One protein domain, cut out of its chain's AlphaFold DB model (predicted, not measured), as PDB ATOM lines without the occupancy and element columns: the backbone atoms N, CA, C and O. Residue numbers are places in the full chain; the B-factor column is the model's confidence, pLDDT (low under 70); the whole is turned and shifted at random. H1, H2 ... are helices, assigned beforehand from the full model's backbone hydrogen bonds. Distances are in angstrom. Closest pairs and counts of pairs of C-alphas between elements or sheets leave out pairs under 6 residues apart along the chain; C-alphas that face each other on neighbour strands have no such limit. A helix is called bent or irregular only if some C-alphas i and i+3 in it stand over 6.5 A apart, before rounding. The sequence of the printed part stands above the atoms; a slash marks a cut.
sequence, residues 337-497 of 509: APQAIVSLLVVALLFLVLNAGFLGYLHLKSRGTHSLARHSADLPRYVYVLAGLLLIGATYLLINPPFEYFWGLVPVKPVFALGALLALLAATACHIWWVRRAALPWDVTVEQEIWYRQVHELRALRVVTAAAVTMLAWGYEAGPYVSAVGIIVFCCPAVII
ATOM      1  N   ALA A 337      -7.941 -33.401 -11.357       85.56
ATOM      2  CA  ALA A 337      -7.580 -34.794 -11.115       85.56
ATOM      3  C   ALA A 337      -7.269 -35.587 -12.398       85.56
ATOM      4  O   ALA A 337      -6.266 -36.308 -12.401       85.56
ATOM      5  N   PRO A 338      -8.020 -35.447 -13.514       89.50
ATOM      6  CA  PRO A 338      -7.676 -36.125 -14.761       89.50
ATOM      7  C   PRO A 338      -6.275 -35.759 -15.262       89.50
ATOM      8  O   PRO A 338      -5.517 -36.644 -15.650       89.50
ATOM      9  N   GLN A 339      -5.899 -34.481 -15.201       86.38
ATOM     10  CA  GLN A 339      -4.599 -34.008 -15.670       86.38
ATOM     11  C   GLN A 339      -3.459 -34.515 -14.780       86.38
ATOM     12  O   GLN A 339      -2.451 -35.002 -15.294       86.38
ATOM     13  N   ALA A 340      -3.636 -34.493 -13.454       86.62
ATOM     14  CA  ALA A 340      -2.681 -35.077 -12.513       86.62
ATOM     15  C   ALA A 340      -2.476 -36.584 -12.764       86.62
ATOM     16  O   ALA A 340      -1.338 -37.064 -12.782       86.62
ATOM     17  N   ILE A 341      -3.566 -37.320 -13.026       91.38
ATOM     18  CA  ILE A 341      -3.526 -38.743 -13.390       91.38
ATOM     19  C   ILE A 341      -2.739 -38.950 -14.688       91.38
ATOM     20  O   ILE A 341      -1.853 -39.802 -14.712       91.38
ATOM     21  N   VAL A 342      -3.002 -38.176 -15.750       92.38
ATOM     22  CA  VAL A 342      -2.248 -38.292 -17.014       92.38
ATOM     23  C   VAL A 342      -0.767 -38.004 -16.796       92.38
ATOM     24  O   VAL A 342       0.071 -38.791 -17.230       92.38
ATOM     25  N   SER A 343      -0.427 -36.919 -16.102       90.44
ATOM     26  CA  SER A 343       0.965 -36.526 -15.863       90.44
ATOM     27  C   SER A 343       1.739 -37.618 -15.123       90.44
ATOM     28  O   SER A 343       2.802 -38.049 -15.576       90.44
ATOM     29  N   LEU A 344       1.186 -38.144 -14.028       92.06
ATOM     30  CA  LEU A 344       1.829 -39.208 -13.252       92.06
ATOM     31  C   LEU A 344       1.861 -40.547 -13.999       92.06
ATOM     32  O   LEU A 344       2.846 -41.281 -13.888       92.06
ATOM     33  N   LEU A 345       0.834 -40.847 -14.802       94.88
ATOM     34  CA  LEU A 345       0.816 -42.005 -15.695       94.88
ATOM     35  C   LEU A 345       1.965 -41.919 -16.706       94.88
ATOM     36  O   LEU A 345       2.748 -42.859 -16.822       94.88
ATOM     37  N   VAL A 346       2.110 -40.785 -17.395       93.94
ATOM     38  CA  VAL A 346       3.173 -40.559 -18.384       93.94
ATOM     39  C   VAL A 346       4.554 -40.657 -17.736       93.94
ATOM     40  O   VAL A 346       5.430 -41.325 -18.282       93.94
ATOM     41  N   VAL A 347       4.752 -40.067 -16.553       92.25
ATOM     42  CA  VAL A 347       6.027 -40.144 -15.820       92.25
ATOM     43  C   VAL A 347       6.365 -41.588 -15.430       92.25
ATOM     44  O   VAL A 347       7.502 -42.028 -15.625       92.25
ATOM     45  N   ALA A 348       5.394 -42.358 -14.932       95.44
ATOM     46  CA  ALA A 348       5.598 -43.765 -14.591       95.44
ATOM     47  C   ALA A 348       5.901 -44.622 -15.834       95.44
ATOM     48  O   ALA A 348       6.827 -45.437 -15.814       95.44
ATOM     49  N   LEU A 349       5.179 -44.409 -16.938       96.31
ATOM     50  CA  LEU A 349       5.434 -45.093 -18.208       96.31
ATOM     51  C   LEU A 349       6.820 -44.748 -18.763       96.31
ATOM     52  O   LEU A 349       7.555 -45.650 -19.163       96.31
ATOM     53  N   LEU A 350       7.222 -43.476 -18.717       94.75
ATOM     54  CA  LEU A 350       8.555 -43.031 -19.119       94.75
ATOM     55  C   LEU A 350       9.643 -43.744 -18.307       94.75
ATOM     56  O   LEU A 350      10.609 -44.239 -18.889       94.75
ATOM     57  N   PHE A 351       9.479 -43.865 -16.984       95.31
ATOM     58  CA  PHE A 351      10.414 -44.617 -16.139       95.31
ATOM     59  C   PHE A 351      10.564 -46.073 -16.611       95.31
ATOM     60  O   PHE A 351      11.687 -46.570 -16.751       95.31
ATOM     61  N   LEU A 352       9.446 -46.762 -16.869       96.62
ATOM     62  CA  LEU A 352       9.446 -48.162 -17.311       96.62
ATOM     63  C   LEU A 352      10.089 -48.325 -18.693       96.62
ATOM     64  O   LEU A 352      10.891 -49.242 -18.884       96.62
ATOM     65  N   VAL A 353       9.784 -47.421 -19.627       96.19
ATOM     66  CA  VAL A 353      10.334 -47.408 -20.991       96.19
ATOM     67  C   VAL A 353      11.840 -47.157 -20.965       96.19
ATOM     68  O   VAL A 353      12.582 -47.889 -21.615       96.19
ATOM     69  N   LEU A 354      12.322 -46.190 -20.177       94.69
ATOM     70  CA  LEU A 354      13.758 -45.909 -20.055       94.69
ATOM     71  C   LEU A 354      14.526 -47.106 -19.475       94.69
ATOM     72  O   LEU A 354      15.579 -47.479 -19.998       94.69
ATOM     73  N   ASN A 355      13.995 -47.750 -18.429       95.00
ATOM     74  CA  ASN A 355      14.618 -48.947 -17.855       95.00
ATOM     75  C   ASN A 355      14.582 -50.137 -18.833       95.00
ATOM     76  O   ASN A 355      15.591 -50.823 -19.004       95.00
ATOM     77  N   ALA A 356      13.454 -50.365 -19.514       95.19
ATOM     78  CA  ALA A 356      13.324 -51.423 -20.516       95.19
ATOM     79  C   ALA A 356      14.250 -51.196 -21.722       95.19
ATOM     80  O   ALA A 356      14.899 -52.139 -22.178       95.19
ATOM     81  N   GLY A 357      14.364 -49.952 -22.195       94.50
ATOM     82  CA  GLY A 357      15.260 -49.552 -23.279       94.50
ATOM     83  C   GLY A 357      16.728 -49.768 -22.921       94.50
ATOM     84  O   GLY A 357      17.485 -50.302 -23.729       94.50
ATOM     85  N   PHE A 358      17.124 -49.465 -21.680       93.12
ATOM     86  CA  PHE A 358      18.476 -49.766 -21.209       93.12
ATOM     87  C   PHE A 358      18.752 -51.275 -21.162       93.12
ATOM     88  O   PHE A 358      19.802 -51.732 -21.615       93.12
ATOM     89  N   LEU A 359      17.807 -52.070 -20.655       92.88
ATOM     90  CA  LEU A 359      17.913 -53.532 -20.688       92.88
ATOM     91  C   LEU A 359      17.961 -54.065 -22.125       92.88
ATOM     92  O   LEU A 359      18.713 -54.995 -22.402       92.88
ATOM     93  N   GLY A 360      17.232 -53.441 -23.052       94.00
ATOM     94  CA  GLY A 360      17.309 -53.742 -24.479       94.00
ATOM     95  C   GLY A 360      18.678 -53.435 -25.074       94.00
ATOM     96  O   GLY A 360      19.227 -54.267 -25.792       94.00
ATOM     97  N   TYR A 361      19.292 -52.311 -24.703       93.81
ATOM     98  CA  TYR A 361      20.671 -52.006 -25.080       93.81
ATOM     99  C   TYR A 361      21.656 -53.071 -24.570       93.81
ATOM    100  O   TYR A 361      22.501 -53.548 -25.330       93.81
ATOM    101  N   LEU A 362      21.533 -53.493 -23.307       91.50
ATOM    102  CA  LEU A 362      22.372 -54.562 -22.750       91.50
ATOM    103  C   LEU A 362      22.164 -55.893 -23.478       91.50
ATOM    104  O   LEU A 362      23.144 -56.557 -23.809       91.50
ATOM    105  N   HIS A 363      20.909 -56.241 -23.763       92.06
ATOM    106  CA  HIS A 363      20.539 -57.446 -24.494       92.06
ATOM    107  C   HIS A 363      21.115 -57.460 -25.914       92.06
ATOM    108  O   HIS A 363      21.634 -58.475 -26.366       92.06
ATOM    109  N   LEU A 364      21.090 -56.322 -26.612       91.69
ATOM    110  CA  LEU A 364      21.693 -56.189 -27.939       91.69
ATOM    111  C   LEU A 364      23.223 -56.261 -27.897       91.69
ATOM    112  O   LEU A 364      23.841 -56.699 -28.865       91.69
ATOM    113  N   LYS A 365      23.843 -55.834 -26.793       91.25
ATOM    114  CA  LYS A 365      25.296 -55.908 -26.602       91.25
ATOM    115  C   LYS A 365      25.764 -57.309 -26.199       91.25
ATOM    116  O   LYS A 365      26.922 -57.652 -26.420       91.25
ATOM    117  N   SER A 366      24.879 -58.139 -25.655       86.12
ATOM    118  CA  SER A 366      25.186 -59.486 -25.172       86.12
ATOM    119  C   SER A 366      25.188 -60.555 -26.281       86.12
ATOM    120  O   SER A 366      24.898 -61.718 -26.010       86.12
ATOM    121  N   ARG A 367      25.508 -60.192 -27.537       73.81
ATOM    122  CA  ARG A 367      25.381 -61.068 -28.724       73.81
ATOM    123  C   ARG A 367      26.112 -62.414 -28.624       73.81
ATOM    124  O   ARG A 367      25.697 -63.364 -29.275       73.81
ATOM    125  N   GLY A 368      27.142 -62.515 -27.781       70.19
ATOM    126  CA  GLY A 368      27.882 -63.759 -27.528       70.19
ATOM    127  C   GLY A 368      27.347 -64.640 -26.388       70.19
ATOM    128  O   GLY A 368      27.802 -65.767 -26.255       70.19
ATOM    129  N   THR A 369      26.401 -64.164 -25.570       68.62
ATOM    130  CA  THR A 369      25.889 -64.886 -24.384       68.62
ATOM    131  C   THR A 369      24.419 -65.296 -24.503       68.62
ATOM    132  O   THR A 369      23.831 -65.779 -23.539       68.62
ATOM    133  N   HIS A 370      23.801 -65.148 -25.681       66.19
ATOM    134  CA  HIS A 370      22.387 -65.496 -25.889       66.19
ATOM    135  C   HIS A 370      22.056 -66.979 -25.663       66.19
ATOM    136  O   HIS A 370      20.888 -67.285 -25.412       66.19
ATOM    137  N   SER A 371      23.054 -67.863 -25.749       64.12
ATOM    138  CA  SER A 371      22.931 -69.304 -25.509       64.12
ATOM    139  C   SER A 371      22.965 -69.694 -24.027       64.12
ATOM    140  O   SER A 371      22.656 -70.839 -23.709       64.12
ATOM    141  N   LEU A 372      23.318 -68.778 -23.116       75.12
ATOM    142  CA  LEU A 372      23.321 -69.065 -21.681       75.12
ATOM    143  C   LEU A 372      21.890 -69.161 -21.137       75.12
ATOM    144  O   LEU A 372      20.993 -68.408 -21.536       75.12
ATOM    145  N   ALA A 373      21.690 -70.093 -20.203       79.81
ATOM    146  CA  ALA A 373      20.436 -70.238 -19.477       79.81
ATOM    147  C   ALA A 373      20.126 -68.939 -18.719       79.81
ATOM    148  O   ALA A 373      20.994 -68.352 -18.080       79.81
ATOM    149  N   ARG A 374      18.880 -68.470 -18.823       88.06
ATOM    150  CA  ARG A 374      18.436 -67.222 -18.192       88.06
ATOM    151  C   ARG A 374      17.810 -67.567 -16.859       88.06
ATOM    152  O   ARG A 374      16.757 -68.204 -16.819       88.06
ATOM    153  N   HIS A 375      18.450 -67.142 -15.782       92.81
ATOM    154  CA  HIS A 375      17.970 -67.443 -14.444       92.81
ATOM    155  C   HIS A 375      17.120 -66.289 -13.913       92.81
ATOM    156  O   HIS A 375      17.533 -65.130 -13.915       92.81
ATOM    157  N   SER A 376      15.908 -66.607 -13.463       93.19
ATOM    158  CA  SER A 376      15.006 -65.659 -12.809       93.19
ATOM    159  C   SER A 376      14.237 -66.369 -11.701       93.19
ATOM    160  O   SER A 376      13.966 -67.563 -11.806       93.19
ATOM    161  N   ALA A 377      13.910 -65.634 -10.644       95.31
ATOM    162  CA  ALA A 377      13.039 -66.092  -9.575       95.31
ATOM    163  C   ALA A 377      12.053 -64.975  -9.240       95.31
ATOM    164  O   ALA A 377      12.394 -63.794  -9.352       95.31
ATOM    165  N   ASP A 378      10.851 -65.352  -8.820       95.62
ATOM    166  CA  ASP A 378       9.832 -64.390  -8.414       95.62
ATOM    167  C   ASP A 378      10.280 -63.583  -7.190       95.62
ATOM    168  O   ASP A 378      11.079 -64.044  -6.368       95.62
ATOM    169  N   LEU A 379       9.754 -62.363  -7.055       95.38
ATOM    170  CA  LEU A 379       9.864 -61.628  -5.798       95.38
ATOM    171  C   LEU A 379       9.080 -62.344  -4.686       95.38
ATOM    172  O   LEU A 379       8.144 -63.104  -4.963       95.38
ATOM    173  N   PRO A 380       9.396 -62.072  -3.408       96.25
ATOM    174  CA  PRO A 380       8.582 -62.562  -2.306       96.25
ATOM    175  C   PRO A 380       7.109 -62.159  -2.477       96.25
ATOM    176  O   PRO A 380       6.799 -60.990  -2.710       96.25
ATOM    177  N   ARG A 381       6.186 -63.121  -2.335       96.56
ATOM    178  CA  ARG A 381       4.752 -62.937  -2.647       96.56
ATOM    179  C   ARG A 381       4.112 -61.742  -1.933       96.56
ATOM    180  O   ARG A 381       3.281 -61.057  -2.525       96.56
ATOM    181  N   TYR A 382       4.531 -61.458  -0.699       95.81
ATOM    182  CA  TYR A 382       4.017 -60.329   0.081       95.81
ATOM    183  C   TYR A 382       4.262 -58.968  -0.590       95.81
ATOM    184  O   TYR A 382       3.478 -58.048  -0.383       95.81
ATOM    185  N   VAL A 383       5.304 -58.833  -1.422       95.81
ATOM    186  CA  VAL A 383       5.602 -57.593  -2.156       95.81
ATOM    187  C   VAL A 383       4.520 -57.317  -3.199       95.81
ATOM    188  O   VAL A 383       4.025 -56.196  -3.279       95.81
ATOM    189  N   TYR A 384       4.115 -58.338  -3.964       96.44
ATOM    190  CA  TYR A 384       3.038 -58.208  -4.950       96.44
ATOM    191  C   TYR A 384       1.690 -57.941  -4.277       96.44
ATOM    192  O   TYR A 384       0.932 -57.104  -4.755       96.44
ATOM    193  N   VAL A 385       1.411 -58.611  -3.152       96.50
ATOM    194  CA  VAL A 385       0.176 -58.393  -2.380       96.50
ATOM    195  C   VAL A 385       0.114 -56.961  -1.852       96.50
ATOM    196  O   VAL A 385      -0.894 -56.290  -2.043       96.50
ATOM    197  N   LEU A 386       1.197 -56.458  -1.249       95.81
ATOM    198  CA  LEU A 386       1.248 -55.094  -0.722       95.81
ATOM    199  C   LEU A 386       1.085 -54.044  -1.830       95.81
ATOM    200  O   LEU A 386       0.303 -53.110  -1.675       95.81
ATOM    201  N   ALA A 387       1.782 -54.215  -2.959       95.69
ATOM    202  CA  ALA A 387       1.636 -53.332  -4.116       95.69
ATOM    203  C   ALA A 387       0.205 -53.372  -4.681       95.69
ATOM    204  O   ALA A 387      -0.378 -52.328  -4.953       95.69
ATOM    205  N   GLY A 388      -0.387 -54.565  -4.796       96.50
ATOM    206  CA  GLY A 388      -1.766 -54.748  -5.250       96.50
ATOM    207  C   GLY A 388      -2.785 -54.070  -4.335       96.50
ATOM    208  O   GLY A 388      -3.646 -53.348  -4.823       96.50
ATOM    209  N   LEU A 389      -2.653 -54.231  -3.013       96.75
ATOM    210  CA  LEU A 389      -3.522 -53.569  -2.035       96.75
ATOM    211  C   LEU A 389      -3.419 -52.043  -2.119       96.75
ATOM    212  O   LEU A 389      -4.445 -51.367  -2.114       96.75
ATOM    213  N   LEU A 390      -2.204 -51.501  -2.247       95.19
ATOM    214  CA  LEU A 390      -1.995 -50.061  -2.408       95.19
ATOM    215  C   LEU A 390      -2.588 -49.538  -3.722       95.19
ATOM    216  O   LEU A 390      -3.224 -48.492  -3.716       95.19
ATOM    217  N   LEU A 391      -2.429 -50.267  -4.831       96.06
ATOM    218  CA  LEU A 391      -3.008 -49.895  -6.127       96.06
ATOM    219  C   LEU A 391      -4.540 -49.940  -6.113       96.06
ATOM    220  O   LEU A 391      -5.181 -49.009  -6.601       96.06
ATOM    221  N   ILE A 392      -5.132 -50.993  -5.542       95.56
ATOM    222  CA  ILE A 392      -6.589 -51.135  -5.414       95.56
ATOM    223  C   ILE A 392      -7.141 -50.044  -4.497       95.56
ATOM    224  O   ILE A 392      -8.091 -49.367  -4.876       95.56
ATOM    225  N   GLY A 393      -6.522 -49.829  -3.332       94.56
ATOM    226  CA  GLY A 393      -6.912 -48.775  -2.400       94.56
ATOM    227  C   GLY A 393      -6.810 -47.389  -3.032       94.56
ATOM    228  O   GLY A 393      -7.765 -46.621  -2.971       94.56
ATOM    229  N   ALA A 394      -5.703 -47.095  -3.721       93.12
ATOM    230  CA  ALA A 394      -5.530 -45.824  -4.412       93.12
ATOM    231  C   ALA A 394      -6.575 -45.617  -5.514       93.12
ATOM    232  O   ALA A 394      -7.157 -44.546  -5.624       93.12
ATOM    233  N   THR A 395      -6.874 -46.659  -6.291       93.75
ATOM    234  CA  THR A 395      -7.872 -46.586  -7.368       93.75
ATOM    235  C   THR A 395      -9.288 -46.444  -6.822       93.75
ATOM    236  O   THR A 395     -10.068 -45.657  -7.349       93.75
ATOM    237  N   TYR A 396      -9.621 -47.154  -5.742       94.38
ATOM    238  CA  TYR A 396     -10.907 -47.008  -5.067       94.38
ATOM    239  C   TYR A 396     -11.109 -45.575  -4.573       94.38
ATOM    240  O   TYR A 396     -12.150 -44.988  -4.847       94.38
ATOM    241  N   LEU A 397     -10.097 -44.996  -3.921       91.19
ATOM    242  CA  LEU A 397     -10.126 -43.610  -3.451       91.19
ATOM    243  C   LEU A 397     -10.132 -42.600  -4.608       91.19
ATOM    244  O   LEU A 397     -10.675 -41.511  -4.455       91.19
ATOM    245  N   LEU A 398      -9.562 -42.947  -5.770       89.88
ATOM    246  CA  LEU A 398      -9.619 -42.092  -6.956       89.88
ATOM    247  C   LEU A 398     -11.039 -42.020  -7.532       89.88
ATOM    248  O   LEU A 398     -11.434 -40.981  -8.054       89.88
ATOM    249  N   ILE A 399     -11.779 -43.129  -7.463       92.06
ATOM    250  CA  ILE A 399     -13.159 -43.246  -7.951       92.06
ATOM    251  C   ILE A 399     -14.147 -42.676  -6.924       92.06
ATOM    252  O   ILE A 399     -15.090 -41.987  -7.297       92.06
ATOM    253  N   ASN A 400     -13.916 -42.962  -5.641       90.31
ATOM    254  CA  ASN A 400     -14.768 -42.592  -4.516       90.31
ATOM    255  C   ASN A 400     -13.936 -41.825  -3.470       90.31
ATOM    256  O   ASN A 400     -13.538 -42.415  -2.459       90.31
ATOM    257  N   PRO A 401     -13.618 -40.540  -3.702       83.56
ATOM    258  CA  PRO A 401     -12.847 -39.751  -2.746       83.56
ATOM    259  C   PRO A 401     -13.645 -39.601  -1.434       83.56
ATOM    260  O   PRO A 401     -14.738 -39.039  -1.456       83.56
ATOM    261  N   PRO A 402     -13.141 -40.076  -0.277       68.62
ATOM    262  CA  PRO A 402     -13.892 -40.118   0.985       68.62
ATOM    263  C   PRO A 402     -13.903 -38.768   1.722       68.62
ATOM    264  O   PRO A 402     -14.041 -38.717   2.942       68.62
ATOM    265  N   PHE A 403     -13.698 -37.662   1.010       66.25
ATOM    266  CA  PHE A 403     -13.489 -36.359   1.624       66.25
ATOM    267  C   PHE A 403     -14.785 -35.547   1.624       66.25
ATOM    268  O   PHE A 403     -14.934 -34.587   0.873       66.25
ATOM    269  N   GLU A 404     -15.707 -35.911   2.519       52.06
ATOM    270  CA  GLU A 404     -16.937 -35.144   2.808       52.06
ATOM    271  C   GLU A 404     -16.651 -33.677   3.202       52.06
ATOM    272  O   GLU A 404     -17.529 -32.821   3.118       52.06
ATOM    273  N   TYR A 405     -15.408 -33.364   3.587       52.31
ATOM    274  CA  TYR A 405     -14.953 -32.015   3.925       52.31
ATOM    275  C   TYR A 405     -14.802 -31.065   2.722       52.31
ATOM    276  O   TYR A 405     -14.833 -29.853   2.922       52.31
ATOM    277  N   PHE A 406     -14.681 -31.561   1.486       53.78
ATOM    278  CA  PHE A 406     -14.551 -30.715   0.292       53.78
ATOM    279  C   PHE A 406     -15.857 -30.728  -0.508       53.78
ATOM    280  O   PHE A 406     -16.004 -31.431  -1.512       53.78
ATOM    281  N   TRP A 407     -16.836 -29.954  -0.043       47.31
ATOM    282  CA  TRP A 407     -18.077 -29.708  -0.774       47.31
ATOM    283  C   TRP A 407     -17.738 -29.123  -2.155       47.31
ATOM    284  O   TRP A 407     -17.233 -28.007  -2.250       47.31
ATOM    285  N   GLY A 408     -17.979 -29.886  -3.228       59.19
ATOM    286  CA  GLY A 408     -17.722 -29.452  -4.610       59.19
ATOM    287  C   GLY A 408     -16.662 -30.238  -5.388       59.19
ATOM    288  O   GLY A 408     -16.347 -29.830  -6.506       59.19
ATOM    289  N   LEU A 409     -16.146 -31.353  -4.849       69.31
ATOM    290  CA  LEU A 409     -15.241 -32.243  -5.583       69.31
ATOM    291  C   LEU A 409     -15.871 -32.744  -6.891       69.31
ATOM    292  O   LEU A 409     -16.966 -33.307  -6.884       69.31
ATOM    293  N   VAL A 410     -15.156 -32.593  -8.005       78.56
ATOM    294  CA  VAL A 410     -15.531 -33.215  -9.283       78.56
ATOM    295  C   VAL A 410     -14.912 -34.618  -9.329       78.56
ATOM    296  O   VAL A 410     -13.693 -34.730  -9.475       78.56
ATOM    297  N   PRO A 411     -15.692 -35.707  -9.180       83.81
ATOM    298  CA  PRO A 411     -15.132 -37.050  -9.216       83.81
ATOM    299  C   PRO A 411     -14.641 -37.388 -10.626       83.81
ATOM    300  O   PRO A 411     -15.309 -37.127 -11.632       83.81
ATOM    301  N   VAL A 412     -13.480 -38.034 -10.703       87.94
ATOM    302  CA  VAL A 412     -12.969 -38.576 -11.962       87.94
ATOM    303  C   VAL A 412     -13.887 -39.698 -12.443       87.94
ATOM    304  O   VAL A 412     -14.294 -40.571 -11.677       87.94
ATOM    305  N   LYS A 413     -14.185 -39.719 -13.749       93.00
ATOM    306  CA  LYS A 413     -14.984 -40.796 -14.350       93.00
ATOM    307  C   LYS A 413     -14.339 -42.162 -14.045       93.00
ATOM    308  O   LYS A 413     -13.166 -42.345 -14.382       93.00
ATOM    309  N   PRO A 414     -15.083 -43.156 -13.521       94.75
ATOM    310  CA  PRO A 414     -14.508 -44.443 -13.114       94.75
ATOM    311  C   PRO A 414     -13.741 -45.150 -14.235       94.75
ATOM    312  O   PRO A 414     -12.671 -45.707 -14.011       94.75
ATOM    313  N   VAL A 415     -14.253 -45.062 -15.468       95.69
ATOM    314  CA  VAL A 415     -13.624 -45.631 -16.671       95.69
ATOM    315  C   VAL A 415     -12.219 -45.066 -16.894       95.69
ATOM    316  O   VAL A 415     -11.317 -45.800 -17.287       95.69
ATOM    317  N   PHE A 416     -12.014 -43.778 -16.613       94.25
ATOM    318  CA  PHE A 416     -10.726 -43.119 -16.788       94.25
ATOM    319  C   PHE A 416      -9.708 -43.574 -15.734       94.25
ATOM    320  O   PHE A 416      -8.601 -43.977 -16.085       94.25
ATOM    321  N   ALA A 417     -10.103 -43.589 -14.455       93.69
ATOM    322  CA  ALA A 417      -9.252 -44.070 -13.364       93.69
ATOM    323  C   ALA A 417      -8.876 -45.555 -13.540       93.69
ATOM    324  O   ALA A 417      -7.704 -45.922 -13.429       93.69
ATOM    325  N   LEU A 418      -9.847 -46.405 -13.897       96.00
ATOM    326  CA  LEU A 418      -9.609 -47.820 -14.195       96.00
ATOM    327  C   LEU A 418      -8.721 -48.004 -15.429       96.00
ATOM    328  O   LEU A 418      -7.821 -48.840 -15.410       96.00
ATOM    329  N   GLY A 419      -8.926 -47.208 -16.482       96.94
ATOM    330  CA  GLY A 419      -8.084 -47.223 -17.677       96.94
ATOM    331  C   GLY A 419      -6.621 -46.894 -17.367       96.94
ATOM    332  O   GLY A 419      -5.724 -47.608 -17.817       96.94
ATOM    333  N   ALA A 420      -6.374 -45.873 -16.540       94.75
ATOM    334  CA  ALA A 420      -5.028 -45.511 -16.095       94.75
ATOM    335  C   ALA A 420      -4.368 -46.633 -15.272       94.75
ATOM    336  O   ALA A 420      -3.214 -46.985 -15.527       94.75
ATOM    337  N   LEU A 421      -5.105 -47.250 -14.336       95.62
ATOM    338  CA  LEU A 421      -4.607 -48.397 -13.569       95.62
ATOM    339  C   LEU A 421      -4.260 -49.579 -14.486       95.62
ATOM    340  O   LEU A 421      -3.182 -50.159 -14.362       95.62
ATOM    341  N   LEU A 422      -5.153 -49.939 -15.411       97.12
ATOM    342  CA  LEU A 422      -4.933 -51.048 -16.340       97.12
ATOM    343  C   LEU A 422      -3.711 -50.800 -17.230       97.12
ATOM    344  O   LEU A 422      -2.913 -51.717 -17.430       97.12
ATOM    345  N   ALA A 423      -3.518 -49.567 -17.703       97.06
ATOM    346  CA  ALA A 423      -2.332 -49.186 -18.462       97.06
ATOM    347  C   ALA A 423      -1.043 -49.364 -17.640       97.06
ATOM    348  O   ALA A 423      -0.075 -49.951 -18.131       97.06
ATOM    349  N   LEU A 424      -1.036 -48.931 -16.374       96.19
ATOM    350  CA  LEU A 424       0.098 -49.119 -15.465       96.19
ATOM    351  C   LEU A 424       0.389 -50.599 -15.186       96.19
ATOM    352  O   LEU A 424       1.549 -51.018 -15.222       96.19
ATOM    353  N   LEU A 425      -0.646 -51.405 -14.937       96.69
ATOM    354  CA  LEU A 425      -0.511 -52.844 -14.700       96.69
ATOM    355  C   LEU A 425       0.028 -53.568 -15.939       96.69
ATOM    356  O   LEU A 425       0.971 -54.352 -15.824       96.69
ATOM    357  N   ALA A 426      -0.506 -53.263 -17.124       98.00
ATOM    358  CA  ALA A 426      -0.046 -53.834 -18.387       98.00
ATOM    359  C   ALA A 426       1.414 -53.458 -18.686       98.00
ATOM    360  O   ALA A 426       2.224 -54.328 -19.018       98.00
ATOM    361  N   ALA A 427       1.783 -52.185 -18.505       97.31
ATOM    362  CA  ALA A 427       3.156 -51.721 -18.686       97.31
ATOM    363  C   ALA A 427       4.123 -52.387 -17.697       97.31
ATOM    364  O   ALA A 427       5.219 -52.802 -18.081       97.31
ATOM    365  N   THR A 428       3.709 -52.556 -16.439       97.25
ATOM    366  CA  THR A 428       4.505 -53.240 -15.409       97.25
ATOM    367  C   THR A 428       4.685 -54.718 -15.737       97.25
ATOM    368  O   THR A 428       5.803 -55.224 -15.668       97.25
ATOM    369  N   ALA A 429       3.621 -55.411 -16.150       97.31
ATOM    370  CA  ALA A 429       3.685 -56.813 -16.550       97.31
ATOM    371  C   ALA A 429       4.600 -57.012 -17.769       97.31
ATOM    372  O   ALA A 429       5.447 -57.907 -17.763       97.31
ATOM    373  N   CYS A 430       4.493 -56.139 -18.776       97.94
ATOM    374  CA  CYS A 430       5.380 -56.129 -19.941       97.94
ATOM    375  C   CYS A 430       6.843 -55.895 -19.532       97.94
ATOM    376  O   CYS A 430       7.740 -56.619 -19.967       97.94
ATOM    377  N   HIS A 431       7.088 -54.938 -18.631       97.19
ATOM    378  CA  HIS A 431       8.420 -54.667 -18.100       97.19
ATOM    379  C   HIS A 431       8.996 -55.869 -17.340       97.19
ATOM    380  O   HIS A 431      10.125 -56.263 -17.613       97.19
ATOM    381  N   ILE A 432       8.234 -56.492 -16.435       96.75
ATOM    382  CA  ILE A 432       8.660 -57.687 -15.686       96.75
ATOM    383  C   ILE A 432       8.974 -58.839 -16.649       96.75
ATOM    384  O   ILE A 432      10.033 -59.462 -16.562       96.75
ATOM    385  N   TRP A 433       8.091 -59.090 -17.616       97.25
ATOM    386  CA  TRP A 433       8.313 -60.094 -18.655       97.25
ATOM    387  C   TRP A 433       9.613 -59.835 -19.429       97.25
ATOM    388  O   TRP A 433      10.405 -60.759 -19.647       97.25
ATOM    389  N   TRP A 434       9.876 -58.574 -19.781       97.00
ATOM    390  CA  TRP A 434      11.096 -58.172 -20.476       97.00
ATOM    391  C   TRP A 434      12.342 -58.343 -19.604       97.00
ATOM    392  O   TRP A 434      13.319 -58.957 -20.039       97.00
ATOM    393  N   VAL A 435      12.290 -57.885 -18.349       95.44
ATOM    394  CA  VAL A 435      13.362 -58.032 -17.353       95.44
ATOM    395  C   VAL A 435      13.737 -59.491 -17.162       95.44
ATOM    396  O   VAL A 435      14.915 -59.766 -16.986       95.44
ATOM    397  N   ARG A 436      12.791 -60.434 -17.224       95.50
ATOM    398  CA  ARG A 436      13.073 -61.873 -17.088       95.50
ATOM    399  C   ARG A 436      13.687 -62.495 -18.340       95.50
ATOM    400  O   ARG A 436      14.433 -63.464 -18.237       95.50
ATOM    401  N   ARG A 437      13.405 -61.946 -19.526       94.25
ATOM    402  CA  ARG A 437      13.864 -62.506 -20.809       94.25
ATOM    403  C   ARG A 437      15.121 -61.856 -21.368       94.25
ATOM    404  O   ARG A 437      15.796 -62.503 -22.170       94.25
ATOM    405  N   ALA A 438      15.458 -60.634 -20.964       92.75
ATOM    406  CA  ALA A 438      16.644 -59.935 -21.444       92.75
ATOM    407  C   ALA A 438      17.927 -60.701 -21.074       92.75
ATOM    408  O   ALA A 438      18.097 -61.145 -19.939       92.75
ATOM    409  N   ALA A 439      18.838 -60.865 -22.031       92.31
ATOM    410  CA  ALA A 439      20.162 -61.432 -21.773       92.31
ATOM    411  C   ALA A 439      21.092 -60.361 -21.185       92.31
ATOM    412  O   ALA A 439      21.022 -59.194 -21.571       92.31
ATOM    413  N   LEU A 440      21.939 -60.760 -20.236       91.62
ATOM    414  CA  LEU A 440      22.874 -59.864 -19.564       91.62
ATOM    415  C   LEU A 440      24.308 -60.140 -20.050       91.62
ATOM    416  O   LEU A 440      24.679 -61.297 -20.245       91.62
ATOM    417  N   PRO A 441      25.139 -59.102 -20.253       90.12
ATOM    418  CA  PRO A 441      26.501 -59.263 -20.766       90.12
ATOM    419  C   PRO A 441      27.536 -59.593 -19.676       90.12
ATOM    420  O   PRO A 441      28.734 -59.596 -19.957       90.12
ATOM    421  N   TRP A 442      27.116 -59.785 -18.422       89.00
ATOM    422  CA  TRP A 442      28.025 -60.008 -17.298       89.00
ATOM    423  C   TRP A 442      28.122 -61.488 -16.948       89.00
ATOM    424  O   TRP A 442      27.108 -62.153 -16.785       89.00
ATOM    425  N   ASP A 443      29.351 -61.960 -16.765       88.00
ATOM    426  CA  ASP A 443      29.658 -63.297 -16.255       88.00
ATOM    427  C   ASP A 443      29.500 -63.320 -14.724       88.00
ATOM    428  O   ASP A 443      30.425 -62.973 -13.985       88.00
ATOM    429  N   VAL A 444      28.283 -63.574 -14.242       90.06
ATOM    430  CA  VAL A 444      27.902 -63.538 -12.819       90.06
ATOM    431  C   VAL A 444      27.278 -64.861 -12.394       90.06
ATOM    432  O   VAL A 444      26.814 -65.637 -13.223       90.06
ATOM    433  N   THR A 445      27.253 -65.128 -11.087       91.44
ATOM    434  CA  THR A 445      26.596 -66.337 -10.575       91.44
ATOM    435  C   THR A 445      25.077 -66.260 -10.747       91.44
ATOM    436  O   THR A 445      24.496 -65.173 -10.787       91.44
ATOM    437  N   VAL A 446      24.421 -67.423 -10.768       92.56
ATOM    438  CA  VAL A 446      22.955 -67.557 -10.857       92.56
ATOM    439  C   VAL A 446      22.236 -66.690  -9.815       92.56
ATOM    440  O   VAL A 446      21.313 -65.950 -10.142       92.56
ATOM    441  N   GLU A 447      22.702 -66.710  -8.563       93.81
ATOM    442  CA  GLU A 447      22.138 -65.898  -7.476       93.81
ATOM    443  C   GLU A 447      22.258 -64.388  -7.738       93.81
ATOM    444  O   GLU A 447      21.340 -63.620  -7.448       93.81
ATOM    445  N   GLN A 448      23.385 -63.945  -8.302       93.69
ATOM    446  CA  GLN A 448      23.635 -62.537  -8.611       93.69
ATOM    447  C   GLN A 448      22.758 -62.046  -9.768       93.69
ATOM    448  O   GLN A 448      22.269 -60.915  -9.723       93.69
ATOM    449  N   GLU A 449      22.537 -62.892 -10.775       94.00
ATOM    450  CA  GLU A 449      21.624 -62.617 -11.884       94.00
ATOM    451  C   GLU A 449      20.166 -62.531 -11.411       94.00
ATOM    452  O   GLU A 449      19.477 -61.553 -11.719       94.00
ATOM    453  N   ILE A 450      19.712 -63.503 -10.611       95.38
ATOM    454  CA  ILE A 450      18.366 -63.503 -10.019       95.38
ATOM    455  C   ILE A 450      18.148 -62.220  -9.211       95.38
ATOM    456  O   ILE A 450      17.162 -61.514  -9.429       95.38
ATOM    457  N   TRP A 451      19.101 -61.872  -8.341       95.38
ATOM    458  CA  TRP A 451      19.045 -60.646  -7.545       95.38
ATOM    459  C   TRP A 451      18.942 -59.391  -8.423       95.38
ATOM    460  O   TRP A 451      18.132 -58.507  -8.148       95.38
ATOM    461  N   TYR A 452      19.722 -59.304  -9.508       94.94
ATOM    462  CA  TYR A 452      19.676 -58.162 -10.426       94.94
ATOM    463  C   TYR A 452      18.289 -57.977 -11.051       94.94
ATOM    464  O   TYR A 452      17.768 -56.858 -11.080       94.94
ATOM    465  N   ARG A 453      17.677 -59.070 -11.522       95.62
ATOM    466  CA  ARG A 453      16.339 -59.052 -12.132       95.62
ATOM    467  C   ARG A 453      15.270 -58.677 -11.105       95.62
ATOM    468  O   ARG A 453      14.489 -57.763 -11.357       95.62
ATOM    469  N   GLN A 454      15.309 -59.275  -9.915       96.38
ATOM    470  CA  GLN A 454      14.397 -58.947  -8.815       96.38
ATOM    471  C   GLN A 454      14.469 -57.467  -8.412       96.38
ATOM    472  O   GLN A 454      13.442 -56.840  -8.161       96.38
ATOM    473  N   VAL A 455      15.662 -56.862  -8.390       95.81
ATOM    474  CA  VAL A 455      15.796 -55.433  -8.072       95.81
ATOM    475  C   VAL A 455      15.131 -54.545  -9.133       95.81
ATOM    476  O   VAL A 455      14.539 -53.526  -8.770       95.81
ATOM    477  N   HIS A 456      15.189 -54.908 -10.417       95.19
ATOM    478  CA  HIS A 456      14.459 -54.193 -11.475       95.19
ATOM    479  C   HIS A 456      12.942 -54.361 -11.344       95.19
ATOM    480  O   HIS A 456      12.227 -53.360 -11.370       95.19
ATOM    481  N   GLU A 457      12.457 -55.583 -11.100       96.12
ATOM    482  CA  GLU A 457      11.028 -55.846 -10.863       96.12
ATOM    483  C   GLU A 457      10.490 -55.033  -9.676       96.12
ATOM    484  O   GLU A 457       9.455 -54.372  -9.775       96.12
ATOM    485  N   LEU A 458      11.232 -55.012  -8.565       96.12
ATOM    486  CA  LEU A 458      10.850 -54.275  -7.364       96.12
ATOM    487  C   LEU A 458      10.810 -52.761  -7.609       96.12
ATOM    488  O   LEU A 458       9.933 -52.074  -7.090       96.12
ATOM    489  N   ARG A 459      11.751 -52.222  -8.396       94.56
ATOM    490  CA  ARG A 459      11.763 -50.797  -8.763       94.56
ATOM    491  C   ARG A 459      10.557 -50.430  -9.618       94.56
ATOM    492  O   ARG A 459       9.930 -49.418  -9.332       94.56
ATOM    493  N   ALA A 460      10.221 -51.249 -10.614       95.50
ATOM    494  CA  ALA A 460       9.042 -51.032 -11.449       95.50
ATOM    495  C   ALA A 460       7.758 -50.993 -10.605       95.50
ATOM    496  O   ALA A 460       7.010 -50.018 -10.675       95.50
ATOM    497  N   LEU A 461       7.562 -51.988  -9.729       96.56
ATOM    498  CA  LEU A 461       6.414 -52.037  -8.815       96.56
ATOM    499  C   LEU A 461       6.355 -50.818  -7.891       96.56
ATOM    500  O   LEU A 461       5.291 -50.219  -7.735       96.56
ATOM    501  N   ARG A 462       7.489 -50.419  -7.303       94.94
ATOM    502  CA  ARG A 462       7.567 -49.239  -6.431       94.94
ATOM    503  C   ARG A 462       7.171 -47.956  -7.150       94.94
ATOM    504  O   ARG A 462       6.385 -47.198  -6.598       94.94
ATOM    505  N   VAL A 463       7.702 -47.706  -8.348       94.69
ATOM    506  CA  VAL A 463       7.405 -46.474  -9.098       94.69
ATOM    507  C   VAL A 463       5.932 -46.412  -9.479       94.69
ATOM    508  O   VAL A 463       5.301 -45.382  -9.274       94.69
ATOM    509  N   VAL A 464       5.362 -47.516  -9.961       96.06
ATOM    510  CA  VAL A 464       3.947 -47.566 -10.350       96.06
ATOM    511  C   VAL A 464       3.015 -47.415  -9.150       96.06
ATOM    512  O   VAL A 464       2.060 -46.644  -9.207       96.06
ATOM    513  N   THR A 465       3.327 -48.079  -8.037       96.38
ATOM    514  CA  THR A 465       2.546 -47.950  -6.798       96.38
ATOM    515  C   THR A 465       2.644 -46.532  -6.233       96.38
ATOM    516  O   THR A 465       1.633 -45.945  -5.859       96.38
ATOM    517  N   ALA A 466       3.844 -45.944  -6.220       94.94
ATOM    518  CA  ALA A 466       4.048 -44.570  -5.779       94.94
ATOM    519  C   ALA A 466       3.309 -43.563  -6.669       94.94
ATOM    520  O   ALA A 466       2.694 -42.639  -6.142       94.94
ATOM    521  N   ALA A 467       3.321 -43.757  -7.991       94.56
ATOM    522  CA  ALA A 467       2.596 -42.907  -8.928       94.56
ATOM    523  C   ALA A 467       1.090 -42.948  -8.639       94.56
ATOM    524  O   ALA A 467       0.497 -41.894  -8.444       94.56
ATOM    525  N   ALA A 468       0.498 -44.139  -8.503       94.75
ATOM    526  CA  ALA A 468      -0.926 -44.293  -8.198       94.75
ATOM    527  C   ALA A 468      -1.335 -43.653  -6.860       94.75
ATOM    528  O   ALA A 468      -2.361 -42.985  -6.786       94.75
ATOM    529  N   VAL A 469      -0.524 -43.802  -5.808       93.56
ATOM    530  CA  VAL A 469      -0.781 -43.127  -4.522       93.56
ATOM    531  C   VAL A 469      -0.648 -41.607  -4.665       93.56
ATOM    532  O   VAL A 469      -1.472 -40.863  -4.144       93.56
ATOM    533  N   THR A 470       0.349 -41.128  -5.411       91.06
ATOM    534  CA  THR A 470       0.557 -39.685  -5.634       91.06
ATOM    535  C   THR A 470      -0.557 -39.065  -6.482       91.06
ATOM    536  O   THR A 470      -0.870 -37.893  -6.293       91.06
ATOM    537  N   MET A 471      -1.219 -39.843  -7.350       92.31
ATOM    538  CA  MET A 471      -2.378 -39.372  -8.122       92.31
ATOM    539  C   MET A 471      -3.512 -38.897  -7.216       92.31
ATOM    540  O   MET A 471      -4.159 -37.908  -7.541       92.31
ATOM    541  N   LEU A 472      -3.720 -39.542  -6.063       88.94
ATOM    542  CA  LEU A 472      -4.685 -39.072  -5.067       88.94
ATOM    543  C   LEU A 472      -4.285 -37.722  -4.486       88.94
ATOM    544  O   LEU A 472      -5.105 -36.816  -4.379       88.94
ATOM    545  N   ALA A 473      -3.014 -37.603  -4.104       85.25
ATOM    546  CA  ALA A 473      -2.514 -36.409  -3.448       85.25
ATOM    547  C   ALA A 473      -2.530 -35.193  -4.376       85.25
ATOM    548  O   ALA A 473      -2.863 -34.104  -3.931       85.25
ATOM    549  N   TRP A 474      -2.190 -35.376  -5.652       83.81
ATOM    550  CA  TRP A 474      -2.144 -34.286  -6.629       83.81
ATOM    551  C   TRP A 474      -3.498 -34.018  -7.273       83.81
ATOM    552  O   TRP A 474      -3.806 -32.875  -7.580       83.81
ATOM    553  N   GLY A 475      -4.306 -35.058  -7.495       84.38
ATOM    554  CA  GLY A 475      -5.598 -34.895  -8.148       84.38
ATOM    555  C   GLY A 475      -6.667 -34.308  -7.234       84.38
ATOM    556  O   GLY A 475      -7.472 -33.500  -7.682       84.38
ATOM    557  N   TYR A 476      -6.658 -34.692  -5.957       82.25
ATOM    558  CA  TYR A 476      -7.677 -34.291  -4.983       82.25
ATOM    559  C   TYR A 476      -7.122 -33.484  -3.810       82.25
ATOM    560  O   TYR A 476      -7.835 -33.293  -2.832       82.25
ATOM    561  N   GLU A 477      -5.854 -33.067  -3.870       77.38
ATOM    562  CA  GLU A 477      -5.198 -32.322  -2.787       77.38
ATOM    563  C   GLU A 477      -5.346 -33.019  -1.424       77.38
ATOM    564  O   GLU A 477      -5.575 -32.384  -0.398       77.38
ATOM    565  N   ALA A 478      -5.211 -34.356  -1.407       72.31
ATOM    566  CA  ALA A 478      -5.516 -35.244  -0.273       72.31
ATOM    567  C   ALA A 478      -4.590 -35.087   0.964       72.31
ATOM    568  O   ALA A 478      -4.413 -36.010   1.763       72.31
ATOM    569  N   GLY A 479      -3.982 -33.917   1.130       72.56
ATOM    570  CA  GLY A 479      -3.102 -33.555   2.222       72.56
ATOM    571  C   GLY A 479      -1.678 -34.104   2.075       72.56
ATOM    572  O   GLY A 479      -1.391 -35.001   1.273       72.56
ATOM    573  N   PRO A 480      -0.744 -33.595   2.897       73.25
ATOM    574  CA  PRO A 480       0.671 -33.957   2.822       73.25
ATOM    575  C   PRO A 480       0.942 -35.430   3.171       73.25
ATOM    576  O   PRO A 480       1.952 -35.987   2.741       73.25
ATOM    577  N   TYR A 481       0.046 -36.089   3.915       81.31
ATOM    578  CA  TYR A 481       0.221 -37.476   4.351       81.31
ATOM    579  C   TYR A 481       0.166 -38.475   3.189       81.31
ATOM    580  O   TYR A 481       0.988 -39.387   3.132       81.31
ATOM    581  N   VAL A 482      -0.748 -38.289   2.231       84.94
ATOM    582  CA  VAL A 482      -0.865 -39.184   1.066       84.94
ATOM    583  C   VAL A 482       0.358 -39.036   0.158       84.94
ATOM    584  O   VAL A 482       0.951 -40.038  -0.251       84.94
ATOM    585  N   SER A 483       0.821 -37.798  -0.057       81.25
ATOM    586  CA  SER A 483       2.102 -37.521  -0.724       81.25
ATOM    587  C   SER A 483       3.273 -38.202  -0.014       81.25
ATOM    588  O   SER A 483       4.114 -38.824  -0.662       81.25
ATOM    589  N   ALA A 484       3.321 -38.139   1.321       78.50
ATOM    590  CA  ALA A 484       4.371 -38.782   2.103       78.50
ATOM    591  C   ALA A 484       4.374 -40.307   1.922       78.50
ATOM    592  O   ALA A 484       5.444 -40.888   1.741       78.50
ATOM    593  N   VAL A 485       3.206 -40.962   1.890       86.19
ATOM    594  CA  VAL A 485       3.108 -42.406   1.600       86.19
ATOM    595  C   VAL A 485       3.649 -42.718   0.203       86.19
ATOM    596  O   VAL A 485       4.467 -43.630   0.062       86.19
ATOM    597  N   GLY A 486       3.266 -41.937  -0.813       88.25
ATOM    598  CA  GLY A 486       3.799 -42.074  -2.173       88.25
ATOM    599  C   GLY A 486       5.328 -41.975  -2.212       88.25
ATOM    600  O   GLY A 486       5.998 -42.839  -2.783       88.25
ATOM    601  N   ILE A 487       5.899 -40.986  -1.516       82.44
ATOM    602  CA  ILE A 487       7.352 -40.786  -1.404       82.44
ATOM    603  C   ILE A 487       8.026 -41.946  -0.657       82.44
ATOM    604  O   ILE A 487       9.079 -42.416  -1.087       82.44
ATOM    605  N   ILE A 488       7.441 -42.445   0.434       84.06
ATOM    606  CA  ILE A 488       7.990 -43.577   1.198       84.06
ATOM    607  C   ILE A 488       8.054 -44.833   0.322       84.06
ATOM    608  O   ILE A 488       9.095 -45.496   0.271       84.06
ATOM    609  N   VAL A 489       6.982 -45.138  -0.417       90.75
ATOM    610  CA  VAL A 489       6.941 -46.266  -1.364       90.75
ATOM    611  C   VAL A 489       7.983 -46.074  -2.469       90.75
ATOM    612  O   VAL A 489       8.748 -46.997  -2.778       90.75
ATOM    613  N   PHE A 490       8.080 -44.862  -3.020       89.12
ATOM    614  CA  PHE A 490       9.064 -44.526  -4.042       89.12
ATOM    615  C   PHE A 490      10.501 -44.696  -3.541       89.12
ATOM    616  O   PHE A 490      11.328 -45.243  -4.264       89.12
ATOM    617  N   CYS A 491      10.806 -44.295  -2.307       84.44
ATOM    618  CA  CYS A 491      12.156 -44.301  -1.738       84.44
ATOM    619  C   CYS A 491      12.564 -45.629  -1.076       84.44
ATOM    620  O   CYS A 491      13.744 -45.797  -0.764       84.44
ATOM    621  N   CYS A 492      11.643 -46.581  -0.881       86.31
ATOM    622  CA  CYS A 492      11.888 -47.838  -0.164       86.31
ATOM    623  C   CYS A 492      13.068 -48.643  -0.762       86.31
ATOM    624  O   CYS A 492      12.948 -49.201  -1.855       86.31
ATOM    625  N   PRO A 493      14.237 -48.735  -0.102       84.75
ATOM    626  CA  PRO A 493      15.423 -49.334  -0.704       84.75
ATOM    627  C   PRO A 493      15.284 -50.852  -0.867       84.75
ATOM    628  O   PRO A 493      14.861 -51.561   0.040       84.75
ATOM    629  N   ALA A 494      15.746 -51.376  -2.009       86.94
ATOM    630  CA  ALA A 494      15.647 -52.803  -2.329       86.94
ATOM    631  C   ALA A 494      16.353 -53.718  -1.312       86.94
ATOM    632  O   ALA A 494      15.945 -54.856  -1.138       86.94
ATOM    633  N   VAL A 495      17.377 -53.211  -0.617       85.44
ATOM    634  CA  VAL A 495      18.148 -53.952   0.398       85.44
ATOM    635  C   VAL A 495      17.305 -54.337   1.621       85.44
ATOM    636  O   VAL A 495      17.663 -55.283   2.310       85.44
ATOM    637  N   ILE A 496      16.190 -53.643   1.890       85.44
ATOM    638  CA  ILE A 496      15.273 -54.023   2.981       85.44
ATOM    639  C   ILE A 496      14.508 -55.306   2.630       85.44
ATOM    640  O   ILE A 496      14.209 -56.104   3.509       85.44
ATOM    641  N   ILE A 497      14.191 -55.499   1.348       89.81
ATOM    642  CA  ILE A 497      13.320 -56.582   0.871       89.81
ATOM    643  C   ILE A 497      14.142 -57.759   0.332       89.81
ATOM    644  O   ILE A 497      13.745 -58.910   0.478       89.81
TER     645      ILE A 497
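Overview. This is residues 337 to 497 of the 509 residues of an uncharacterized protein of Arthrobacter sp. MYb211 (UniProt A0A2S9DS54). The domain is a long bundle of four helices, H1 to H4, running up and down side by side, with H1 and H2 at opposite corners and H3 and H4 each touching both. A shorter fifth helix, H5, folds back along H4, away from H1, H2 and H3, and the chain between H1 and H2 and between H2 and H3 makes long loops towards the two ends of the bundle. The printed part has 161 residues with six named helices, H1 to H6 in that order, and no named strand; the class is all helix. It is only just compact, close to loose, with a radius of gyration of the C-alphas of 17.8 A, and its outline is a rod of 63 by 27 by 20 A.

Along the chain. H1 spans residues 337 to 365, 42.0 A, from C-alpha 337 at (-7.580, -34.794, -11.115). H2 spans residues 381 to 399, 27.1 A, and H3 residues 414 to 437, 34.5 A. H4, the longest, spans residues 446 to 475, 43.5 A, from C-alpha 446 at (22.955, -67.557, -10.857). H5 spans residues 479 to 491 and is neither bent nor irregular, but only just: C-alphas 479 and 482 are 6.2 A apart. H6, residues 494 to 497, ends at C-alpha 497 at (13.320, -56.582, 0.871).

Arrangement. H4 is the hub, touching the five other helices. H1 and H4 touch, opposite ways at a shallow tilt of 16 degrees; their closest C-alphas, Ala 337 and Gly 475, are 3.6 A apart. H1 and H3 touch, the same way at a shallow tilt of 12 degrees, closest at the C-alphas of Ala 356 and His 431, 6.4 A. H3 and H4 form a helical hairpin, closest at the C-alphas of Ile 432 and Glu 457, 5.7 A. H2 touches residues 461 to 472 of H4, the same way at a shallow tilt of 16 degrees, with the C-alphas of Ala 394 and Val 469 closest at 5.5 A. H2 and H3 form a helical hairpin, touching through residues 391 to 399 and 414 to 421; the C-alphas of Ile 399 and Pro 414 are closest, 5.5 A. H1 and H2 are apart. H4, with residues 462 to 474, and H5 form a helical hairpin, closest at the C-alphas of Ala 466 and Gly 486, 4.4 A. H6 and H4 only just touch, with 3 pairs of C-alphas within 8 A, the closest Val 455 and Ala 494 at 6.3 A. Every O i to N i+4 pair is within hydrogen-bond range in H1, H2 and H3, against 24 of 26 in H4 and 8 of 9 in H5; H6 is too short for such a pair.

Size, cuts and confidence. The two C-alphas farthest apart, Gly 368 and Trp 407, are 63.1 A apart. The printed part has no cut. The links H1 to H2, residues 366 to 380, and H2 to H3, residues 400 to 413, are long. The mean pLDDT of the printed part is 89.4, and residues 369 to 371 and 402 to 409 are under 70.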